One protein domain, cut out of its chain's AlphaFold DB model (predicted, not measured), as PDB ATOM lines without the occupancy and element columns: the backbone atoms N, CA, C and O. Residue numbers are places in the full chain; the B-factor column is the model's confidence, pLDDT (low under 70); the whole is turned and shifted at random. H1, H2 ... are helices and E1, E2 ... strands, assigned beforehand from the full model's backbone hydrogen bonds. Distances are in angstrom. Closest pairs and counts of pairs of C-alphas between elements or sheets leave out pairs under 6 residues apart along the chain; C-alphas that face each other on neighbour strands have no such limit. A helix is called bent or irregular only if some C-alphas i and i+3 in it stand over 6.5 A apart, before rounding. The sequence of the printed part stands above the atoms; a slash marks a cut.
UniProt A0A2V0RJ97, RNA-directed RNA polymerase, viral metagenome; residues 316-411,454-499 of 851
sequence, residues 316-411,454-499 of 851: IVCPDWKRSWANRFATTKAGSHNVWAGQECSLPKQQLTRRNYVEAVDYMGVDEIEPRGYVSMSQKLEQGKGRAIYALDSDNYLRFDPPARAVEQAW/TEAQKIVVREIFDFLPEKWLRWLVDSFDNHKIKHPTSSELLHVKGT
ATOM      1  N   ILE A 316     226.464 175.693 155.445       94.81
ATOM      2  CA  ILE A 316     225.229 175.050 154.998       94.81
ATOM      3  C   ILE A 316     224.222 176.108 154.568       94.81
ATOM      4  O   ILE A 316     223.891 177.009 155.334       94.81
ATOM      5  N   VAL A 317     223.675 175.933 153.366       93.50
ATOM      6  CA  VAL A 317     222.507 176.672 152.887       93.50
ATOM      7  C   VAL A 317     221.376 175.673 152.674       93.50
ATOM      8  O   VAL A 317     221.357 174.939 151.690       93.50
ATOM      9  N   CYS A 318     220.437 175.632 153.616       94.50
ATOM     10  CA  CYS A 318     219.234 174.813 153.515       94.50
ATOM     11  C   CYS A 318     218.015 175.727 153.346       94.50
ATOM     12  O   CYS A 318     217.815 176.612 154.180       94.50
ATOM     13  N   PRO A 319     217.188 175.538 152.304       91.94
ATOM     14  CA  PRO A 319     215.906 176.222 152.218       91.94
ATOM     15  C   PRO A 319     215.005 175.841 153.399       91.94
ATOM     16  O   PRO A 319     215.115 174.739 153.942       91.94
ATOM     17  N   ASP A 320     214.068 176.721 153.756       93.62
ATOM     18  CA  ASP A 320     213.010 176.364 154.699       93.62
ATOM     19  C   ASP A 320     212.145 175.205 154.164       93.62
ATOM     20  O   ASP A 320     212.203 174.829 152.983       93.62
ATOM     21  N   TRP A 321     211.341 174.617 155.048       92.56
ATOM     22  CA  TRP A 321     210.524 173.451 154.723       92.56
ATOM     23  C   TRP A 321     209.539 173.715 153.575       92.56
ATOM     24  O   TRP A 321     209.448 172.919 152.638       92.56
ATOM     25  N   LYS A 322     208.857 174.864 153.581       93.12
ATOM     26  CA  LYS A 322     207.847 175.212 152.575       93.12
ATOM     27  C   LYS A 322     208.476 175.412 151.196       93.12
ATOM     28  O   LYS A 322     207.967 174.905 150.196       93.12
ATOM     29  N   ARG A 323     209.620 176.094 151.129       92.81
ATOM     30  CA  ARG A 323     210.393 176.272 149.894       92.81
ATOM     31  C   ARG A 323     210.983 174.955 149.403       92.81
ATOM     32  O   ARG A 323     211.008 174.710 148.196       92.81
ATOM     33  N   SER A 324     211.442 174.100 150.312       93.06
ATOM     34  CA  SER A 324     211.917 172.756 149.971       93.06
ATOM     35  C   SER A 324     210.802 171.917 149.350       93.06
ATOM     36  O   SER A 324     211.008 171.291 148.308       93.06
ATOM     37  N   TRP A 325     209.599 171.975 149.926       93.38
ATOM     38  CA  TRP A 325     208.413 171.317 149.391       93.38
ATOM     39  C   TRP A 325     208.032 171.831 148.001       93.38
ATOM     40  O   TRP A 325     207.797 171.032 147.095       93.38
ATOM     41  N   ALA A 326     208.014 173.149 147.792       93.81
ATOM     42  CA  ALA A 326     207.702 173.737 146.486       93.81
ATOM     43  C   ALA A 326     208.679 173.276 145.385       93.81
ATOM     44  O   ALA A 326     208.294 173.115 144.230       93.81
ATOM     45  N   ASN A 327     209.929 172.979 145.751       92.62
ATOM     46  CA  ASN A 327     210.957 172.496 144.830       92.62
ATOM     47  C   ASN A 327     211.020 170.966 144.692       92.62
ATOM     48  O   ASN A 327     211.902 170.446 144.001       92.62
ATOM     49  N   ARG A 328     210.082 170.222 145.299       94.00
ATOM     50  CA  ARG A 328     210.131 168.751 145.365       94.00
ATOM     51  C   ARG A 328     210.133 168.058 144.006       94.00
ATOM     52  O   ARG A 328     210.666 166.958 143.915       94.00
ATOM     53  N   PHE A 329     209.594 168.677 142.953       94.19
ATOM     54  CA  PHE A 329     209.695 168.135 141.593       94.19
ATOM     55  C   PHE A 329     211.163 167.934 141.178       94.19
ATOM     56  O   PHE A 329     211.559 166.840 140.771       94.19
ATOM     57  N   ALA A 330     211.981 168.977 141.350       91.12
ATOM     58  CA  ALA A 330     213.390 168.980 140.972       91.12
ATOM     59  C   ALA A 330     214.253 168.113 141.894       91.12
ATOM     60  O   ALA A 330     215.282 167.579 141.477       91.12
ATOM     61  N   THR A 331     213.860 167.982 143.162       89.44
ATOM     62  CA  THR A 331     214.700 167.333 144.171       89.44
ATOM     63  C   THR A 331     214.369 165.866 144.410       89.44
ATOM     64  O   THR A 331     215.266 165.091 144.750       89.44
ATOM     65  N   THR A 332     213.122 165.452 144.176       90.88
ATOM     66  CA  THR A 332     212.671 164.087 144.450       90.88
ATOM     67  C   THR A 332     213.211 163.113 143.410       90.88
ATOM     68  O   THR A 332     212.851 163.147 142.226       90.88
ATOM     69  N   LYS A 333     214.046 162.181 143.874       84.75
ATOM     70  CA  LYS A 333     214.515 161.051 143.068       84.75
ATOM     71  C   LYS A 333     213.387 160.045 142.842       84.75
ATOM     72  O   LYS A 333     212.614 159.741 143.756       84.75
ATOM     73  N   ALA A 334     213.338 159.480 141.637       75.62
ATOM     74  CA  ALA A 334     212.492 158.330 141.350       75.62
ATOM     75  C   ALA A 334     212.993 157.130 142.173       75.62
ATOM     76  O   ALA A 334     214.106 156.648 141.987       75.62
ATOM     77  N   GLY A 335     212.183 156.685 143.127       79.00
ATOM     78  CA  GLY A 335     212.437 155.513 143.960       79.00
ATOM     79  C   GLY A 335     211.123 154.809 144.267       79.00
ATOM     80  O   GLY A 335     210.058 155.362 143.979       79.00
ATOM     81  N   SER A 336     211.176 153.606 144.834       76.31
ATOM     82  CA  SER A 336     209.964 152.916 145.275       76.31
ATOM     83  C   SER A 336     209.213 153.763 146.304       76.31
ATOM     84  O   SER A 336     209.819 154.380 147.183       76.31
ATOM     85  N   HIS A 337     207.892 153.820 146.165       84.44
ATOM     86  CA  HIS A 337     207.009 154.334 147.200       84.44
ATOM     87  C   HIS A 337     206.406 153.154 147.957       84.44
ATOM     88  O   HIS A 337     206.063 152.125 147.372       84.44
ATOM     89  N   ASN A 338     206.302 153.303 149.271       78.38
ATOM     90  CA  ASN A 338     205.695 152.299 150.114       78.38
ATOM     91  C   ASN A 338     204.163 152.432 150.065       78.38
ATOM     92  O   ASN A 338     203.595 153.239 150.777       78.38
ATOM     93  N   VAL A 339     203.499 151.636 149.229       69.81
ATOM     94  CA  VAL A 339     202.087 151.813 148.828       69.81
ATOM     95  C   VAL A 339     201.061 151.659 149.963       69.81
ATOM     96  O   VAL A 339     199.917 152.089 149.827       69.81
ATOM     97  N   TRP A 340     201.430 151.014 151.070       74.44
ATOM     98  CA  TRP A 340     200.550 150.900 152.240       74.44
ATOM     99  C   TRP A 340     200.757 152.030 153.252       74.44
ATOM    100  O   TRP A 340     199.996 152.126 154.211       74.44
ATOM    101  N   ALA A 341     201.779 152.860 153.048       64.88
ATOM    102  CA  ALA A 341     202.140 153.959 153.916       64.88
ATOM    103  C   ALA A 341     202.033 155.296 153.176       64.88
ATOM    104  O   ALA A 341     202.392 155.418 152.008       64.88
ATOM    105  N   GLY A 342     201.573 156.316 153.889       64.69
ATOM    106  CA  GLY A 342     201.364 157.649 153.340       64.69
ATOM    107  C   GLY A 342     199.913 157.914 152.971       64.69
ATOM    108  O   GLY A 342     199.012 157.124 153.262       64.69
ATOM    109  N   GLN A 343     199.681 159.086 152.395       69.75
ATOM    110  CA  GLN A 343     198.332 159.545 152.105       69.75
ATOM    111  C   GLN A 343     197.708 158.749 150.963       69.75
ATOM    112  O   GLN A 343     198.380 158.391 149.991       69.75
ATOM    113  N   GLU A 344     196.404 158.499 151.063       74.69
ATOM    114  CA  GLU A 344     195.671 157.880 149.971       74.69
ATOM    115  C   GLU A 344     195.765 158.772 148.729       74.69
ATOM    116  O   GLU A 344     195.414 159.952 148.747       74.69
ATOM    117  N   CYS A 345     196.292 158.206 147.644       75.69
ATOM    118  CA  CYS A 345     196.426 158.902 146.378       75.69
ATOM    119  C   CYS A 345     195.599 158.194 145.307       75.69
ATOM    120  O   CYS A 345     195.463 156.970 145.305       75.69
ATOM    121  N   SER A 346     195.062 158.967 144.367       76.62
ATOM    122  CA  SER A 346     194.175 158.476 143.309       76.62
ATOM    123  C   SER A 346     194.875 157.628 142.243       76.62
ATOM    124  O   SER A 346     194.245 157.229 141.270       76.62
ATOM    125  N   LEU A 347     196.177 157.369 142.373       81.81
ATOM    126  CA  LEU A 347     196.972 156.698 141.352       81.81
ATOM    127  C   LEU A 347     196.983 155.165 141.531       81.81
ATOM    128  O   LEU A 347     196.861 154.663 142.649       81.81
ATOM    129  N   PRO A 348     197.190 154.390 140.447       75.12
ATOM    130  CA  PRO A 348     197.273 152.934 140.524       75.12
ATOM    131  C   PRO A 348     198.404 152.450 141.446       75.12
ATOM    132  O   PRO A 348     199.586 152.636 141.160       75.12
ATOM    133  N   LYS A 349     198.028 151.759 142.526       71.81
ATOM    134  CA  LYS A 349     198.903 151.308 143.622       71.81
ATOM    135  C   LYS A 349     200.127 150.482 143.184       71.81
ATOM    136  O   LYS A 349     201.212 150.661 143.723       71.81
ATOM    137  N   GLN A 350     199.991 149.609 142.186       64.50
ATOM    138  CA  GLN A 350     200.997 148.586 141.842       64.50
ATOM    139  C   GLN A 350     202.270 149.115 141.151       64.50
ATOM    140  O   GLN A 350     203.189 148.340 140.904       64.50
ATOM    141  N   GLN A 351     202.351 150.411 140.834       67.81
ATOM    142  CA  GLN A 351     203.495 150.996 140.121       67.81
ATOM    143  C   GLN A 351     203.907 152.367 140.669       67.81
ATOM    144  O   GLN A 351     204.600 153.119 139.989       67.81
ATOM    145  N   LEU A 352     203.493 152.718 141.890       81.81
ATOM    146  CA  LEU A 352     203.800 154.032 142.444       81.81
ATOM    147  C   LEU A 352     205.281 154.163 142.793       81.81
ATOM    148  O   LEU A 352     205.843 153.433 143.609       81.81
ATOM    149  N   THR A 353     205.900 155.168 142.196       87.75
ATOM    150  CA  THR A 353     207.188 155.702 142.611       87.75
ATOM    151  C   THR A 353     206.978 156.899 143.528       87.75
ATOM    152  O   THR A 353     205.931 157.552 143.520       87.75
ATOM    153  N   ARG A 354     208.018 157.254 144.280       90.00
ATOM    154  CA  ARG A 354     208.048 158.469 145.098       90.00
ATOM    155  C   ARG A 354     207.748 159.726 144.282       90.00
ATOM    156  O   ARG A 354     207.088 160.628 144.784       90.00
ATOM    157  N   ARG A 355     208.180 159.769 143.017       90.00
ATOM    158  CA  ARG A 355     207.896 160.897 142.125       90.00
ATOM    159  C   ARG A 355     206.415 160.955 141.728       90.00
ATOM    160  O   ARG A 355     205.840 162.034 141.735       90.00
ATOM    161  N   ASN A 356     205.769 159.809 141.488       90.69
ATOM    162  CA  ASN A 356     204.314 159.774 141.286       90.69
ATOM    163  C   ASN A 356     203.560 160.268 142.535       90.69
ATOM    164  O   ASN A 356     202.575 160.993 142.412       90.69
ATOM    165  N   TYR A 357     204.031 159.881 143.726       91.38
ATOM    166  CA  TYR A 357     203.418 160.244 145.006       91.38
ATOM    167  C   TYR A 357     203.417 161.760 145.244       91.38
ATOM    168  O   TYR A 357     202.360 162.334 145.493       91.38
ATOM    169  N   VAL A 358     204.567 162.432 145.091       92.62
ATOM    170  CA  VAL A 358     204.681 163.887 145.349       92.62
ATOM    171  C   VAL A 358     203.834 164.754 144.419       92.62
ATOM    172  O   VAL A 358     203.501 165.884 144.771       92.62
ATOM    173  N   GLU A 359     203.478 164.236 143.244       93.50
ATOM    174  CA  GLU A 359     202.567 164.906 142.317       93.50
ATOM    175  C   GLU A 359     201.104 164.828 142.771       93.50
ATOM    176  O   GLU A 359     200.295 165.669 142.374       93.50
ATOM    177  N   ALA A 360     200.755 163.829 143.587       91.25
ATOM    178  CA  ALA A 360     199.393 163.554 144.029       91.25
ATOM    179  C   ALA A 360     199.057 164.153 145.405       91.25
ATOM    180  O   ALA A 360     197.899 164.507 145.652       91.25
ATOM    181  N   VAL A 361     200.050 164.329 146.280       89.94
ATOM    182  CA  VAL A 361     199.848 164.836 147.649       89.94
ATOM    183  C   VAL A 361     200.036 166.348 147.773       89.94
ATOM    184  O   VAL A 361     200.733 166.976 146.974       89.94
ATOM    185  N   ASP A 362     199.356 166.936 148.756       88.69
ATOM    186  CA  ASP A 362     199.394 168.373 149.050       88.69
ATOM    187  C   ASP A 362     200.305 168.695 150.248       88.69
ATOM    188  O   ASP A 362     200.536 167.838 151.099       88.69
ATOM    189  N   TYR A 363     200.797 169.935 150.318       85.88
ATOM    190  CA  TYR A 363     201.649 170.437 151.396       85.88
ATOM    191  C   TYR A 363     200.994 170.276 152.765       85.88
ATOM    192  O   TYR A 363     201.598 169.674 153.644       85.88
ATOM    193  N   MET A 364     199.764 170.784 152.931       79.88
ATOM    194  CA  MET A 364     199.068 170.780 154.226       79.88
ATOM    195  C   MET A 364     198.943 169.362 154.775       79.88
ATOM    196  O   MET A 364     199.275 169.100 155.926       79.88
ATOM    197  N   GLY A 365     198.588 168.425 153.894       78.38
ATOM    198  CA  GLY A 365     198.488 167.020 154.243       78.38
ATOM    199  C   GLY A 365     199.800 166.427 154.762       78.38
ATOM    200  O   GLY A 365     199.760 165.624 155.688       78.38
ATOM    201  N   VAL A 366     200.949 166.802 154.193       79.88
ATOM    202  CA  VAL A 366     202.253 166.273 154.624       79.88
ATOM    203  C   VAL A 366     202.840 167.043 155.808       79.88
ATOM    204  O   VAL A 366     203.531 166.441 156.635       79.88
ATOM    205  N   ASP A 367     202.560 168.341 155.937       88.12
ATOM    206  CA  ASP A 367     203.049 169.184 157.037       88.12
ATOM    207  C   ASP A 367     202.443 168.791 158.395       88.12
ATOM    208  O   ASP A 367     203.135 168.836 159.414       88.12
ATOM    209  N   GLU A 368     201.196 168.319 158.389       89.38
ATOM    210  CA  GLU A 368     200.454 167.848 159.569       89.38
ATOM    211  C   GLU A 368     200.792 166.405 159.981       89.38
ATOM    212  O   GLU A 368     200.310 165.919 161.001       89.38
ATOM    213  N   ILE A 369     201.622 165.690 159.213       89.19
ATOM    214  CA  ILE A 369     202.001 164.315 159.558       89.19
ATOM    215  C   ILE A 369     202.870 164.319 160.812       89.19
ATOM    216  O   ILE A 369     203.950 164.910 160.826       89.19
ATOM    217  N   GLU A 370     202.429 163.582 161.829       93.81
ATOM    218  CA  GLU A 370     203.195 163.330 163.050       93.81
ATOM    219  C   GLU A 370     204.553 162.655 162.765       93.81
ATOM    220  O   GLU A 370     204.667 161.892 161.798       93.81
ATOM    221  N   PRO A 371     205.588 162.881 163.598       95.94
ATOM    222  CA  PRO A 371     206.893 162.235 163.461       95.94
ATOM    223  C   PRO A 371     206.780 160.708 163.431       95.94
ATOM    224  O   PRO A 371     206.510 160.073 164.445       95.94
ATOM    225  N   ARG A 372     206.985 160.091 162.261       94.62
ATOM    226  CA  ARG A 372     206.948 158.628 162.086       94.62
ATOM    227  C   ARG A 372     207.682 158.174 160.828       94.62
ATOM    228  O   ARG A 372     208.045 158.979 159.967       94.62
ATOM    229  N   GLY A 373     207.852 156.862 160.705       93.62
ATOM    230  CA  GLY A 373     208.377 156.225 159.500       93.62
ATOM    231  C   GLY A 373     207.853 154.802 159.345       93.62
ATOM    232  O   GLY A 373     207.858 154.002 160.280       93.62
ATOM    233  N   TYR A 374     207.390 154.480 158.147       94.19
ATOM    234  CA  TYR A 374     206.840 153.184 157.791       94.19
ATOM    235  C   TYR A 374     207.786 152.435 156.867       94.19
ATOM    236  O   TYR A 374     208.054 152.837 155.733       94.19
ATOM    237  N   VAL A 375     208.260 151.297 157.349       93.50
ATOM    238  CA  VAL A 375     209.309 150.512 156.717       93.50
ATOM    239  C   VAL A 375     208.700 149.315 156.004       93.50
ATOM    240  O   VAL A 375     208.034 148.476 156.608       93.50
ATOM    241  N   SER A 376     208.975 149.206 154.710       90.75
ATOM    242  CA  SER A 376     208.714 148.004 153.921       90.75
ATOM    243  C   SER A 376     210.002 147.200 153.769       90.75
ATOM    244  O   SER A 376     211.052 147.760 153.448       90.75
ATOM    245  N   MET A 377     209.928 145.891 154.011       90.56
ATOM    246  CA  MET A 377     211.054 144.990 153.786       90.56
ATOM    247  C   MET A 377     210.917 144.301 152.430       90.56
ATOM    248  O   MET A 377     209.856 143.778 152.094       90.56
ATOM    249  N   SER A 378     212.000 144.272 151.664       88.06
ATOM    250  CA  SER A 378     212.095 143.518 150.415       88.06
ATOM    251  C   SER A 378     213.460 142.855 150.281       88.06
ATOM    252  O   SER A 378     214.436 143.258 150.917       88.06
ATOM    253  N   GLN A 379     213.547 141.811 149.460       88.38
ATOM    254  CA  GLN A 379     214.819 141.161 149.179       88.38
ATOM    255  C   GLN A 379     215.523 141.856 148.011       88.38
ATOM    256  O   GLN A 379     215.022 141.907 146.889       88.38
ATOM    257  N   LYS A 380     216.738 142.336 148.256       87.56
ATOM    258  CA  LYS A 380     217.684 142.729 147.219       87.56
ATOM    259  C   LYS A 380     218.395 141.492 146.701       87.56
ATOM    260  O   LYS A 380     219.158 140.848 147.425       87.56
ATOM    261  N   LEU A 381     218.165 141.188 145.434       88.00
ATOM    262  CA  LEU A 381     218.827 140.094 144.736       88.00
ATOM    263  C   LEU A 381     220.187 140.578 144.229       88.00
ATOM    264  O   LEU A 381     220.278 141.072 143.108       88.00
ATOM    265  N   GLU A 382     221.235 140.506 145.049       86.25
ATOM    266  CA  GLU A 382     222.611 140.778 144.611       86.25
ATOM    267  C   GLU A 382     223.245 139.529 143.981       86.25
ATOM    268  O   GLU A 382     222.701 138.426 144.046       86.25
ATOM    269  N   GLN A 383     224.393 139.706 143.328       90.06
ATOM    270  CA  GLN A 383     225.143 138.595 142.754       90.06
ATOM    271  C   GLN A 383     225.778 137.733 143.852       90.06
ATOM    272  O   GLN A 383     226.552 138.245 144.668       90.06
ATOM    273  N   GLY A 384     225.443 136.442 143.863       86.81
ATOM    274  CA  GLY A 384     225.929 135.448 144.826       86.81
ATOM    275  C   GLY A 384     225.380 135.600 146.251       86.81
ATOM    276  O   GLY A 384     225.879 134.942 147.163       86.81
ATOM    277  N   LYS A 385     224.408 136.499 146.494       87.50
ATOM    278  CA  LYS A 385     223.790 136.683 147.821       87.50
ATOM    279  C   LYS A 385     222.477 137.483 147.778       87.50
ATOM    280  O   LYS A 385     222.392 138.515 147.118       87.50
ATOM    281  N   GLY A 386     221.496 137.103 148.599       85.88
ATOM    282  CA  GLY A 386     220.359 137.953 148.972       85.88
ATOM    283  C   GLY A 386     220.635 138.846 150.192       85.88
ATOM    284  O   GLY A 386     221.267 138.417 151.160       85.88
ATOM    285  N   ARG A 387     220.135 140.088 150.184       86.31
ATOM    286  CA  ARG A 387     220.119 140.977 151.368       86.31
ATOM    287  C   ARG A 387     218.732 141.568 151.585       86.31
ATOM    288  O   ARG A 387     218.043 141.846 150.611       86.31
ATOM    289  N   ALA A 388     218.340 141.800 152.832       90.75
ATOM    290  CA  ALA A 388     217.150 142.592 153.120       90.75
ATOM    291  C   ALA A 388     217.415 144.077 152.815       90.75
ATOM    292  O   ALA A 388     218.473 144.611 153.153       90.75
ATOM    293  N   ILE A 389     216.461 144.737 152.159       90.69
ATOM    294  CA  ILE A 389     216.356 146.195 152.080       90.69
ATOM    295  C   ILE A 389     215.140 146.622 152.888       90.69
ATOM    296  O   ILE A 389     214.075 146.016 152.793       90.69
ATOM    297  N   TYR A 390     215.302 147.726 153.607       92.31
ATOM    298  CA  TYR A 390     214.269 148.343 154.427       92.31
ATOM    299  C   TYR A 390     213.934 149.731 153.879       92.31
ATOM    300  O   TYR A 390     214.612 150.706 154.203       92.31
ATOM    301  N   ALA A 391     212.937 149.830 153.003       90.00
ATOM    302  CA  ALA A 391     212.550 151.086 152.366       90.00
ATOM    303  C   ALA A 391     211.534 151.847 153.224       90.00
ATOM    304  O   ALA A 391     210.458 151.317 153.518       90.00
ATOM    305  N   LEU A 392     211.868 153.088 153.589       91.62
ATOM    306  CA  LEU A 392     210.942 153.993 154.266       91.62
ATOM    307  C   LEU A 392     209.956 154.632 153.285       91.62
ATOM    308  O   LEU A 392     210.205 154.727 152.077       91.62
ATOM    309  N   ASP A 393     208.829 155.070 153.832       91.31
ATOM    310  CA  ASP A 393     207.792 155.789 153.112       91.31
ATOM    311  C   ASP A 393     208.260 157.159 152.598       91.31
ATOM    312  O   ASP A 393     209.318 157.695 152.946       91.31
ATOM    313  N   SER A 394     207.461 157.710 151.687       91.69
ATOM    314  CA  SER A 394     207.786 158.967 151.024       91.69
ATOM    315  C   SER A 394     207.699 160.171 151.954       91.69
ATOM    316  O   SER A 394     208.453 161.114 151.738       91.69
ATOM    317  N   ASP A 395     206.827 160.159 152.964       90.31
ATOM    318  CA  ASP A 395     206.631 161.317 153.842       90.31
ATOM    319  C   ASP A 395     207.877 161.541 154.694       90.31
ATOM    320  O   ASP A 395     208.420 162.648 154.734       90.31
ATOM    321  N   ASN A 396     208.402 160.457 155.272       92.94
ATOM    322  CA  ASN A 396     209.677 160.477 155.975       92.94
ATOM    323  C   ASN A 396     210.819 160.939 155.049       92.94
ATOM    324  O   ASN A 396     211.542 161.883 155.375       92.94
ATOM    325  N   TYR A 397     210.933 160.363 153.844       93.75
ATOM    326  CA  TYR A 397     211.964 160.761 152.874       93.75
ATOM    327  C   TYR A 397     211.953 162.270 152.586       93.75
ATOM    328  O   TYR A 397     213.013 162.896 152.560       93.75
ATOM    329  N   LEU A 398     210.773 162.854 152.355       92.75
ATOM    330  CA  LEU A 398     210.637 164.247 151.920       92.75
ATOM    331  C   LEU A 398     211.106 165.241 152.979       92.75
ATOM    332  O   LEU A 398     211.651 166.279 152.616       92.75
ATOM    333  N   ARG A 399     210.954 164.918 154.266       93.94
ATOM    334  CA  ARG A 399     211.411 165.782 155.365       93.94
ATOM    335  C   ARG A 399     212.913 165.694 155.615       93.94
ATOM    336  O   ARG A 399     213.506 166.685 156.032       93.94
ATOM    337  N   PHE A 400     213.534 164.547 155.335       96.12
ATOM    338  CA  PHE A 400     214.982 164.364 155.485       96.12
ATOM    339  C   PHE A 400     215.796 164.803 154.262       96.12
ATOM    340  O   PHE A 400     216.953 165.184 154.419       96.12
ATOM    341  N   ASP A 401     215.244 164.726 153.047       95.50
ATOM    342  CA  ASP A 401     216.019 164.957 151.820       95.50
ATOM    343  C   ASP A 401     216.612 166.372 151.707       95.50
ATOM    344  O   ASP A 401     217.815 166.459 151.440       95.50
ATOM    345  N   PRO A 402     215.863 167.467 151.951       95.62
ATOM    346  CA  PRO A 402     216.411 168.817 151.839       95.62
ATOM    347  C   PRO A 402     217.609 169.089 152.768       95.62
ATOM    348  O   PRO A 402     218.669 169.449 152.246       95.62
ATOM    349  N   PRO A 403     217.522 168.868 154.099       97.19
ATOM    350  CA  PRO A 403     218.663 169.117 154.974       97.19
ATOM    351  C   PRO A 403     219.819 168.149 154.711       97.19
ATOM    352  O   PRO A 403     220.976 168.564 154.756       97.19
ATOM    353  N   ALA A 404     219.539 166.886 154.361       96.94
ATOM    354  CA  ALA A 404     220.580 165.922 154.007       96.94
ATOM    355  C   ALA A 404     221.390 166.375 152.787       96.94
ATOM    356  O   ALA A 404     222.616 166.335 152.821       96.94
ATOM    357  N   ARG A 405     220.724 166.860 151.731       94.06
ATOM    358  CA  ARG A 405     221.401 167.404 150.544       94.06
ATOM    359  C   ARG A 405     222.241 168.632 150.874       94.06
ATOM    360  O   ARG A 405     223.353 168.747 150.370       94.06
ATOM    361  N   ALA A 406     221.713 169.534 151.700       95.19
ATOM    362  CA  ALA A 406     222.433 170.736 152.114       95.19
ATOM    363  C   ALA A 406     223.717 170.379 152.886       95.19
ATOM    364  O   ALA A 406     224.768 170.973 152.651       95.19
ATOM    365  N   VAL A 407     223.653 169.359 153.750       96.56
ATOM    366  CA  VAL A 407     224.826 168.803 154.437       96.56
ATOM    367  C   VAL A 407     225.795 168.157 153.454       96.56
ATOM    368  O   VAL A 407     226.966 168.509 153.471       96.56
ATOM    369  N   GLU A 408     225.330 167.257 152.583       94.62
ATOM    370  CA  GLU A 408     226.171 166.554 151.599       94.62
ATOM    371  C   GLU A 408     226.955 167.528 150.705       94.62
ATOM    372  O   GLU A 408     228.133 167.299 150.439       94.62
ATOM    373  N   GLN A 409     226.327 168.631 150.284       91.19
ATOM    374  CA  GLN A 409     226.954 169.674 149.464       91.19
ATOM    375  C   GLN A 409     228.001 170.493 150.227       91.19
ATOM    376  O   GLN A 409     229.017 170.881 149.655       91.19
ATOM    377  N   ALA A 410     227.754 170.773 151.507       94.38
ATOM    378  CA  ALA A 410     228.645 171.574 152.342       94.38
ATOM    379  C   ALA A 410     229.717 170.740 153.064       94.38
ATOM    380  O   ALA A 410     230.570 171.304 153.753       94.38
ATOM    381  N   TRP A 411     229.673 169.410 152.968       95.50
ATOM    382  CA  TRP A 411     230.583 168.519 153.682       95.50
ATOM    383  C   TRP A 411     231.992 168.559 153.080       95.50
ATOM    384  O   TRP A 411     232.177 168.449 151.870       95.50
ATOM    385  N   THR A 454     219.080 153.311 168.346       96.88
ATOM    386  CA  THR A 454     218.204 154.436 167.961       96.88
ATOM    387  C   THR A 454     218.745 155.760 168.503       96.88
ATOM    388  O   THR A 454     218.768 156.758 167.789       96.88
ATOM    389  N   GLU A 455     219.279 155.760 169.727       97.81
ATOM    390  CA  GLU A 455     219.837 156.969 170.332       97.81
ATOM    391  C   GLU A 455     221.091 157.472 169.602       97.81
ATOM    392  O   GLU A 455     221.209 158.668 169.353       97.81
ATOM    393  N   ALA A 456     221.989 156.584 169.160       98.31
ATOM    394  CA  ALA A 456     223.147 156.971 168.351       98.31
ATOM    395  C   ALA A 456     222.727 157.638 167.030       98.31
ATOM    396  O   ALA A 456     223.306 158.646 166.622       98.31
ATOM    397  N   GLN A 457     221.681 157.115 166.383       98.38
ATOM    398  CA  GLN A 457     221.112 157.711 165.169       98.38
ATOM    399  C   GLN A 457     220.555 159.114 165.453       98.38
ATOM    400  O   GLN A 457     220.851 160.056 164.716       98.38
ATOM    401  N   LYS A 458     219.813 159.276 166.555       98.62
ATOM    402  CA  LYS A 458     219.250 160.564 166.991       98.62
ATOM    403  C   LYS A 458     220.332 161.586 167.343       98.62
ATOM    404  O   LYS A 458     220.191 162.744 166.959       98.62
ATOM    405  N   ILE A 459     221.421 161.177 168.000       98.81
ATOM    406  CA  ILE A 459     222.587 162.041 168.272       98.81
ATOM    407  C   ILE A 459     223.128 162.622 166.965       98.81
ATOM    408  O   ILE A 459     223.291 163.834 166.856       98.81
ATOM    409  N   VAL A 460     223.347 161.785 165.948       98.69
ATOM    410  CA  VAL A 460     223.832 162.254 164.642       98.69
ATOM    411  C   VAL A 460     222.878 163.262 164.014       98.69
ATOM    412  O   VAL A 460     223.326 164.301 163.538       98.69
ATOM    413  N   VAL A 461     221.573 162.992 164.040       98.69
ATOM    414  CA  VAL A 461     220.550 163.899 163.494       98.69
ATOM    415  C   VAL A 461     220.549 165.242 164.223       98.69
ATOM    416  O   VAL A 461     220.567 166.277 163.559       98.69
ATOM    417  N   ARG A 462     220.583 165.237 165.563       98.62
ATOM    418  CA  ARG A 462     220.617 166.459 166.386       98.62
ATOM    419  C   ARG A 462     221.834 167.322 166.081       98.62
ATOM    420  O   ARG A 462     221.689 168.515 165.856       98.62
ATOM    421  N   GLU A 463     223.017 166.718 166.044       98.56
ATOM    422  CA  GLU A 463     224.270 167.462 165.881       98.56
ATOM    423  C   GLU A 463     224.504 167.914 164.431       98.56
ATOM    424  O   GLU A 463     225.003 169.011 164.188       98.56
ATOM    425  N   ILE A 464     224.142 167.097 163.435       98.19
ATOM    426  CA  ILE A 464     224.342 167.458 162.024       98.19
ATOM    427  C   ILE A 464     223.356 168.534 161.573       98.19
ATOM    428  O   ILE A 464     223.732 169.388 160.768       98.19
ATOM    429  N   PHE A 465     222.119 168.505 162.074       98.25
ATOM    430  CA  PHE A 465     221.041 169.399 161.647       98.25
ATOM    431  C   PHE A 465     220.687 170.491 162.664       98.25
ATOM    432  O   PHE A 465     219.590 171.041 162.605       98.25
ATOM    433  N   ASP A 466     221.620 170.865 163.543       97.31
ATOM    434  CA  ASP A 466     221.441 171.931 164.547       97.31
ATOM    435  C   ASP A 466     221.085 173.323 163.967       97.31
ATOM    436  O   ASP A 466     220.676 174.219 164.696       97.31
ATOM    437  N   PHE A 467     221.228 173.512 162.650       96.38
ATOM    438  CA  PHE A 467     220.890 174.744 161.933       96.38
ATOM    439  C   PHE A 467     219.418 174.837 161.533       96.38
ATOM    440  O   PHE A 467     218.991 175.866 161.005       96.38
ATOM    441  N   LEU A 468     218.660 173.752 161.680       97.38
ATOM    442  CA  LEU A 468     217.253 173.739 161.317       97.38
ATOM    443  C   LEU A 468     216.401 174.448 162.375       97.38
ATOM    444  O   LEU A 468     216.752 174.462 163.552       97.38
ATOM    445  N   PRO A 469     215.229 174.980 161.986       96.56
ATOM    446  CA  PRO A 469     214.233 175.423 162.951       96.56
ATOM    447  C   PRO A 469     213.852 174.292 163.914       96.56
ATOM    448  O   PRO A 469     213.619 173.162 163.478       96.56
ATOM    449  N   GLU A 470     213.693 174.623 165.197       96.25
ATOM    450  CA  GLU A 470     213.454 173.657 166.282       96.25
ATOM    451  C   GLU A 470     212.305 172.683 165.985       96.25
ATOM    452  O   GLU A 470     212.449 171.475 166.150       96.25
ATOM    453  N   LYS A 471     211.175 173.178 165.456       95.31
ATOM    454  CA  LYS A 471     210.027 172.332 165.081       95.31
ATOM    455  C   LYS A 471     210.411 171.252 164.062       95.31
ATOM    456  O   LYS A 471     209.945 170.119 164.166       95.31
ATOM    457  N   TRP A 472     211.230 171.594 163.067       95.94
ATOM    458  CA  TRP A 472     211.645 170.646 162.033       95.94
ATOM    459  C   TRP A 472     212.671 169.664 162.593       95.94
ATOM    460  O   TRP A 472     212.500 168.461 162.419       95.94
ATOM    461  N   LEU A 473     213.680 170.144 163.325       97.88
ATOM    462  CA  LEU A 473     214.682 169.275 163.945       97.88
ATOM    463  C   LEU A 473     214.041 168.257 164.893       97.88
ATOM    464  O   LEU A 473     214.304 167.061 164.776       97.88
ATOM    465  N   ARG A 474     213.138 168.717 165.765       97.56
ATOM    466  CA  ARG A 474     212.373 167.860 166.674       97.56
ATOM    467  C   ARG A 474     211.595 166.791 165.918       97.56
ATOM    468  O   ARG A 474     211.699 165.620 166.259       97.56
ATOM    469  N   TRP A 475     210.909 167.164 164.835       97.44
ATOM    470  CA  TRP A 475     210.208 166.195 163.990       97.44
ATOM    471  C   TRP A 475     211.153 165.105 163.463       97.44
ATOM    472  O   TRP A 475     210.833 163.919 163.526       97.44
ATOM    473  N   LEU A 476     212.334 165.483 162.959       97.88
ATOM    474  CA  LEU A 476     213.304 164.520 162.427       97.88
ATOM    475  C   LEU A 476     213.776 163.552 163.519       97.88
ATOM    476  O   LEU A 476     213.829 162.347 163.279       97.88
ATOM    477  N   VAL A 477     214.074 164.060 164.713       98.31
ATOM    478  CA  VAL A 477     214.550 163.264 165.854       98.31
ATOM    479  C   VAL A 477     213.466 162.316 166.368       98.31
ATOM    480  O   VAL A 477     213.730 161.122 166.509       98.31
ATOM    481  N   ASP A 478     212.252 162.819 166.583       98.06
ATOM    482  CA  ASP A 478     211.135 162.059 167.158       98.06
ATOM    483  C   ASP A 478     210.607 160.983 166.191       98.06
ATOM    484  O   ASP A 478     209.994 159.998 166.610       98.06
ATOM    485  N   SER A 479     210.867 161.117 164.885       97.56
ATOM    486  CA  SER A 479     210.443 160.120 163.894       97.56
ATOM    487  C   SER A 479     211.098 158.748 164.099       97.56
ATOM    488  O   SER A 479     210.448 157.727 163.859       97.56
ATOM    489  N   PHE A 480     212.338 158.710 164.611       97.50
ATOM    490  CA  PHE A 480     213.085 157.470 164.857       97.50
ATOM    491  C   PHE A 480     212.431 156.587 165.921       97.50
ATOM    492  O   PHE A 480     212.444 155.364 165.785       97.50
ATOM    493  N   ASP A 481     211.820 157.199 166.938       97.31
ATOM    494  CA  ASP A 481     211.129 156.488 168.019       97.31
ATOM    495  C   ASP A 481     209.763 155.949 167.577       97.31
ATOM    496  O   ASP A 481     209.137 155.185 168.298       97.31
ATOM    497  N   ASN A 482     209.295 156.321 166.381       96.31
ATOM    498  CA  ASN A 482     207.972 155.990 165.853       96.31
ATOM    499  C   ASN A 482     208.043 155.152 164.565       96.31
ATOM    500  O   ASN A 482     207.083 155.081 163.789       96.31
ATOM    501  N   HIS A 483     209.177 154.490 164.325       96.94
ATOM    502  CA  HIS A 483     209.344 153.602 163.182       96.94
ATOM    503  C   HIS A 483     208.547 152.296 163.343       96.94
ATOM    504  O   HIS A 483     208.593 151.616 164.374       96.94
ATOM    505  N   LYS A 484     207.812 151.909 162.295       96.12
ATOM    506  CA  LYS A 484     207.063 150.643 162.227       96.12
ATOM    507  C   LYS A 484     207.392 149.899 160.943       96.12
ATOM    508  O   LYS A 484     207.383 150.492 159.868       96.12
ATOM    509  N   ILE A 485     207.650 148.601 161.043       95.00
ATOM    510  CA  ILE A 485     207.959 147.723 159.916       95.00
ATOM    511  C   ILE A 485     206.793 146.781 159.640       95.00
ATOM    512  O   ILE A 485     206.262 146.157 160.555       95.00
ATOM    513  N   LYS A 486     206.381 146.685 158.374       93.44
ATOM    514  CA  LYS A 486     205.331 145.747 157.968       93.44
ATOM    515  C   LYS A 486     205.917 144.373 157.681       93.44
ATOM    516  O   LYS A 486     206.846 144.248 156.879       93.44
ATOM    517  N   HIS A 487     205.323 143.349 158.276       92.25
ATOM    518  CA  HIS A 487     205.618 141.961 157.973       92.25
ATOM    519  C   HIS A 487     205.248 141.646 156.509       92.25
ATOM    520  O   HIS A 487     204.095 141.869 156.120       92.25
ATOM    521  N   PRO A 488     206.171 141.117 155.679       87.75
ATOM    522  CA  PRO A 488     205.906 140.905 154.252       87.75
ATOM    523  C   PRO A 488     204.742 139.950 153.954       87.75
ATOM    524  O   PRO A 488     204.053 140.133 152.955       87.75
ATOM    525  N   THR A 489     204.520 138.945 154.810       87.69
ATOM    526  CA  THR A 489     203.490 137.903 154.622       87.69
ATOM    527  C   THR A 489     202.217 138.105 155.457       87.69
ATOM    528  O   THR A 489     201.128 138.006 154.903       87.69
ATOM    529  N   SER A 490     202.308 138.418 156.759       88.25
ATOM    530  CA  SER A 490     201.135 138.542 157.648       88.25
ATOM    531  C   SER A 490     200.454 139.915 157.619       88.25
ATOM    532  O   SER A 490     199.374 140.079 158.176       88.25
ATOM    533  N   SER A 491     201.062 140.919 156.977       82.50
ATOM    534  CA  SER A 491     200.631 142.327 157.015       82.50
ATOM    535  C   SER A 491     200.633 143.005 158.392       82.50
ATOM    536  O   SER A 491     200.235 144.168 158.477       82.50
ATOM    537  N   GLU A 492     201.126 142.342 159.436       92.38
ATOM    538  CA  GLU A 492     201.294 142.911 160.775       92.38
ATOM    539  C   GLU A 492     202.276 144.095 160.777       92.38
ATOM    540  O   GLU A 492     203.253 144.106 160.024       92.38
ATOM    541  N   LEU A 493     202.029 145.097 161.627       94.50
ATOM    542  CA  LEU A 493     202.932 146.227 161.844       94.50
ATOM    543  C   LEU A 493     203.682 146.055 163.163       94.50
ATOM    544  O   LEU A 493     203.102 146.197 164.237       94.50
ATOM    545  N   LEU A 494     204.986 145.829 163.071       96.06
ATOM    546  CA  LEU A 494     205.869 145.657 164.217       96.06
ATOM    547  C   LEU A 494     206.605 146.959 164.521       96.06
ATOM    548  O   LEU A 494     206.990 147.700 163.614       96.06
ATOM    549  N   HIS A 495     206.837 147.243 165.798       96.69
ATOM    550  CA  HIS A 495     207.598 148.421 166.192       96.69
ATOM    551  C   HIS A 495     209.104 148.170 166.080       96.69
ATOM    552  O   HIS A 495     209.608 147.149 166.550       96.69
ATOM    553  N   VAL A 496     209.822 149.100 165.453       96.44
ATOM    554  CA  VAL A 496     211.281 149.051 165.344       96.44
ATOM    555  C   VAL A 496     211.878 149.526 166.664       96.44
ATOM    556  O   VAL A 496     211.584 150.631 167.104       96.44
ATOM    557  N   LYS A 497     212.736 148.711 167.283       94.75
ATOM    558  CA  LYS A 497     213.331 149.001 168.600       94.75
ATOM    559  C   LYS A 497     214.819 149.363 168.554       94.75
ATOM    560  O   LYS A 497     215.392 149.721 169.576       94.75
ATOM    561  N   GLY A 498     215.456 149.267 167.393       92.06
ATOM    562  CA  GLY A 498     216.873 149.576 167.210       92.06
ATOM    563  C   GLY A 498     217.285 149.437 165.752       92.06
ATOM    564  O   GLY A 498     216.437 149.130 164.913       92.06
ATOM    565  N   THR A 499     218.587 149.588 165.473       94.81
ATOM    566  CA  THR A 499     219.245 149.416 164.160       94.81
ATOM    567  C   THR A 499     218.841 150.433 163.083       94.81
ATOM    568  O   THR A 499     217.801 151.083 163.160       94.81
TER     569      THR A 499
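AT A GLANCE: This is residues 316 to 411 and 454 to 499 of the 851 residues of the protein "RNA-directed RNA polymerase" of viral metagenome (UniProt A0A2V0RJ97). A curled four-stranded sheet, with E1 and E2 as a long hairpin reaching away from the helices, meets the ends of H5 and H7 at its other end; H6 folds back beside H7 as a helical hairpin. The short helices H2 and H3 and a long loop, residues 332 to 353, lie on the side of H5 away from H6 and H7, while H1 packs across H5 near its kink and H4 sits off the first end of H5, near Asp 395. The printed part has 142 residues with seven named helices and four named strands, in the order H1 H2 H3 H4 E1 E2 H5 H6 H7 E3 E4; the sheet runs E2 E1 E3 E4, mixed, and the class is mixed, helices and strands. The whole is compact, with a radius of gyration of the C-alphas of 15.6 A and spans of 41 by 36 by 31 A.

IN THESE COORDINATES: E1, residues 373 to 382, is 25.7 A long from C-alpha 373 at (208.377, 156.225, 159.500); E2, residues 385 to 392, is 22.5 A. E3 is residues 483 to 486 and E4 residues 493 to 495, ending at C-alpha 495 (207.598, 148.421, 166.192). H5, residues 394 to 410, is 24.4 A; H6, residues 454 to 464, 15.6 A; H7, residues 470 to 482, 18.5 A. H1, residues 321 to 326, begins at C-alpha 321 (210.524, 173.451, 154.723); H2 is residues 328 to 331, H3 354 to 360 and H4 363 to 367.

HOW THE PARTS SIT: The sheet's strand lines turn by 87 degrees from edge to edge. The hairpin E1 and E2 is antiparallel, with N 380 and O 387 2.7 A apart, within hydrogen-bond range. E1 and E3 are parallel, N 375 and O 484 2.8 A apart; the hairpin E3 and E4 is antiparallel, N 485 and O 494 2.8 A apart. H5 only grazes the sheet with residues 394 to 397, and H7 with 479 to 482. H6 and H7 touch at a shallow tilt of 18 degrees, opposite ways, closest at the C-alphas of Lys 458 and Val 477, 5.5 A. H5 has a kink of 38 degrees near residue 401 and is irregular, but only just: C-alphas 399 and 402 are 6.8 A apart. With residues 396 to 400 alone it only just touches H7, with 3 pairs of C-alphas within 8 A, the closest Phe 400 and Leu 476, 7.1 A. With residues 398 to 402 alone it only just touches H1, also with 3 pairs, about perpendicular at 78 degrees, closest at the C-alphas of Ser 324 and Pro 402, 6.3 A. H2 touches H3, closest at the C-alphas of Arg 328 and Val 358, 7.3 A. H4 is close to but not clearly touching H1, the closest C-alphas being Trp 325 and Tyr 363, 7.1 A. H3 and H6 are apart. Every O i to N i+4 pair is within hydrogen-bond range in H1, H4 and H6, against 1 of 3 in H3, where 3 of 4 O i to N i+3 pairs are, 11 of 13 in H5 and 6 of 9 in H7; H2 is too short for such a pair.

THE WHOLE: The two C-alphas farthest apart are those of Gly 384 and Glu 470, 45.6 A. Residues 412 to 453 are not printed, and C-alphas 411 and 454 are 23.6 A apart across this cut. The link from H2 to H3 is long, with 22 residues. The mean pLDDT of the printed part is 90.4; residues 339, 341 to 343 and 350 to 351 are under 70.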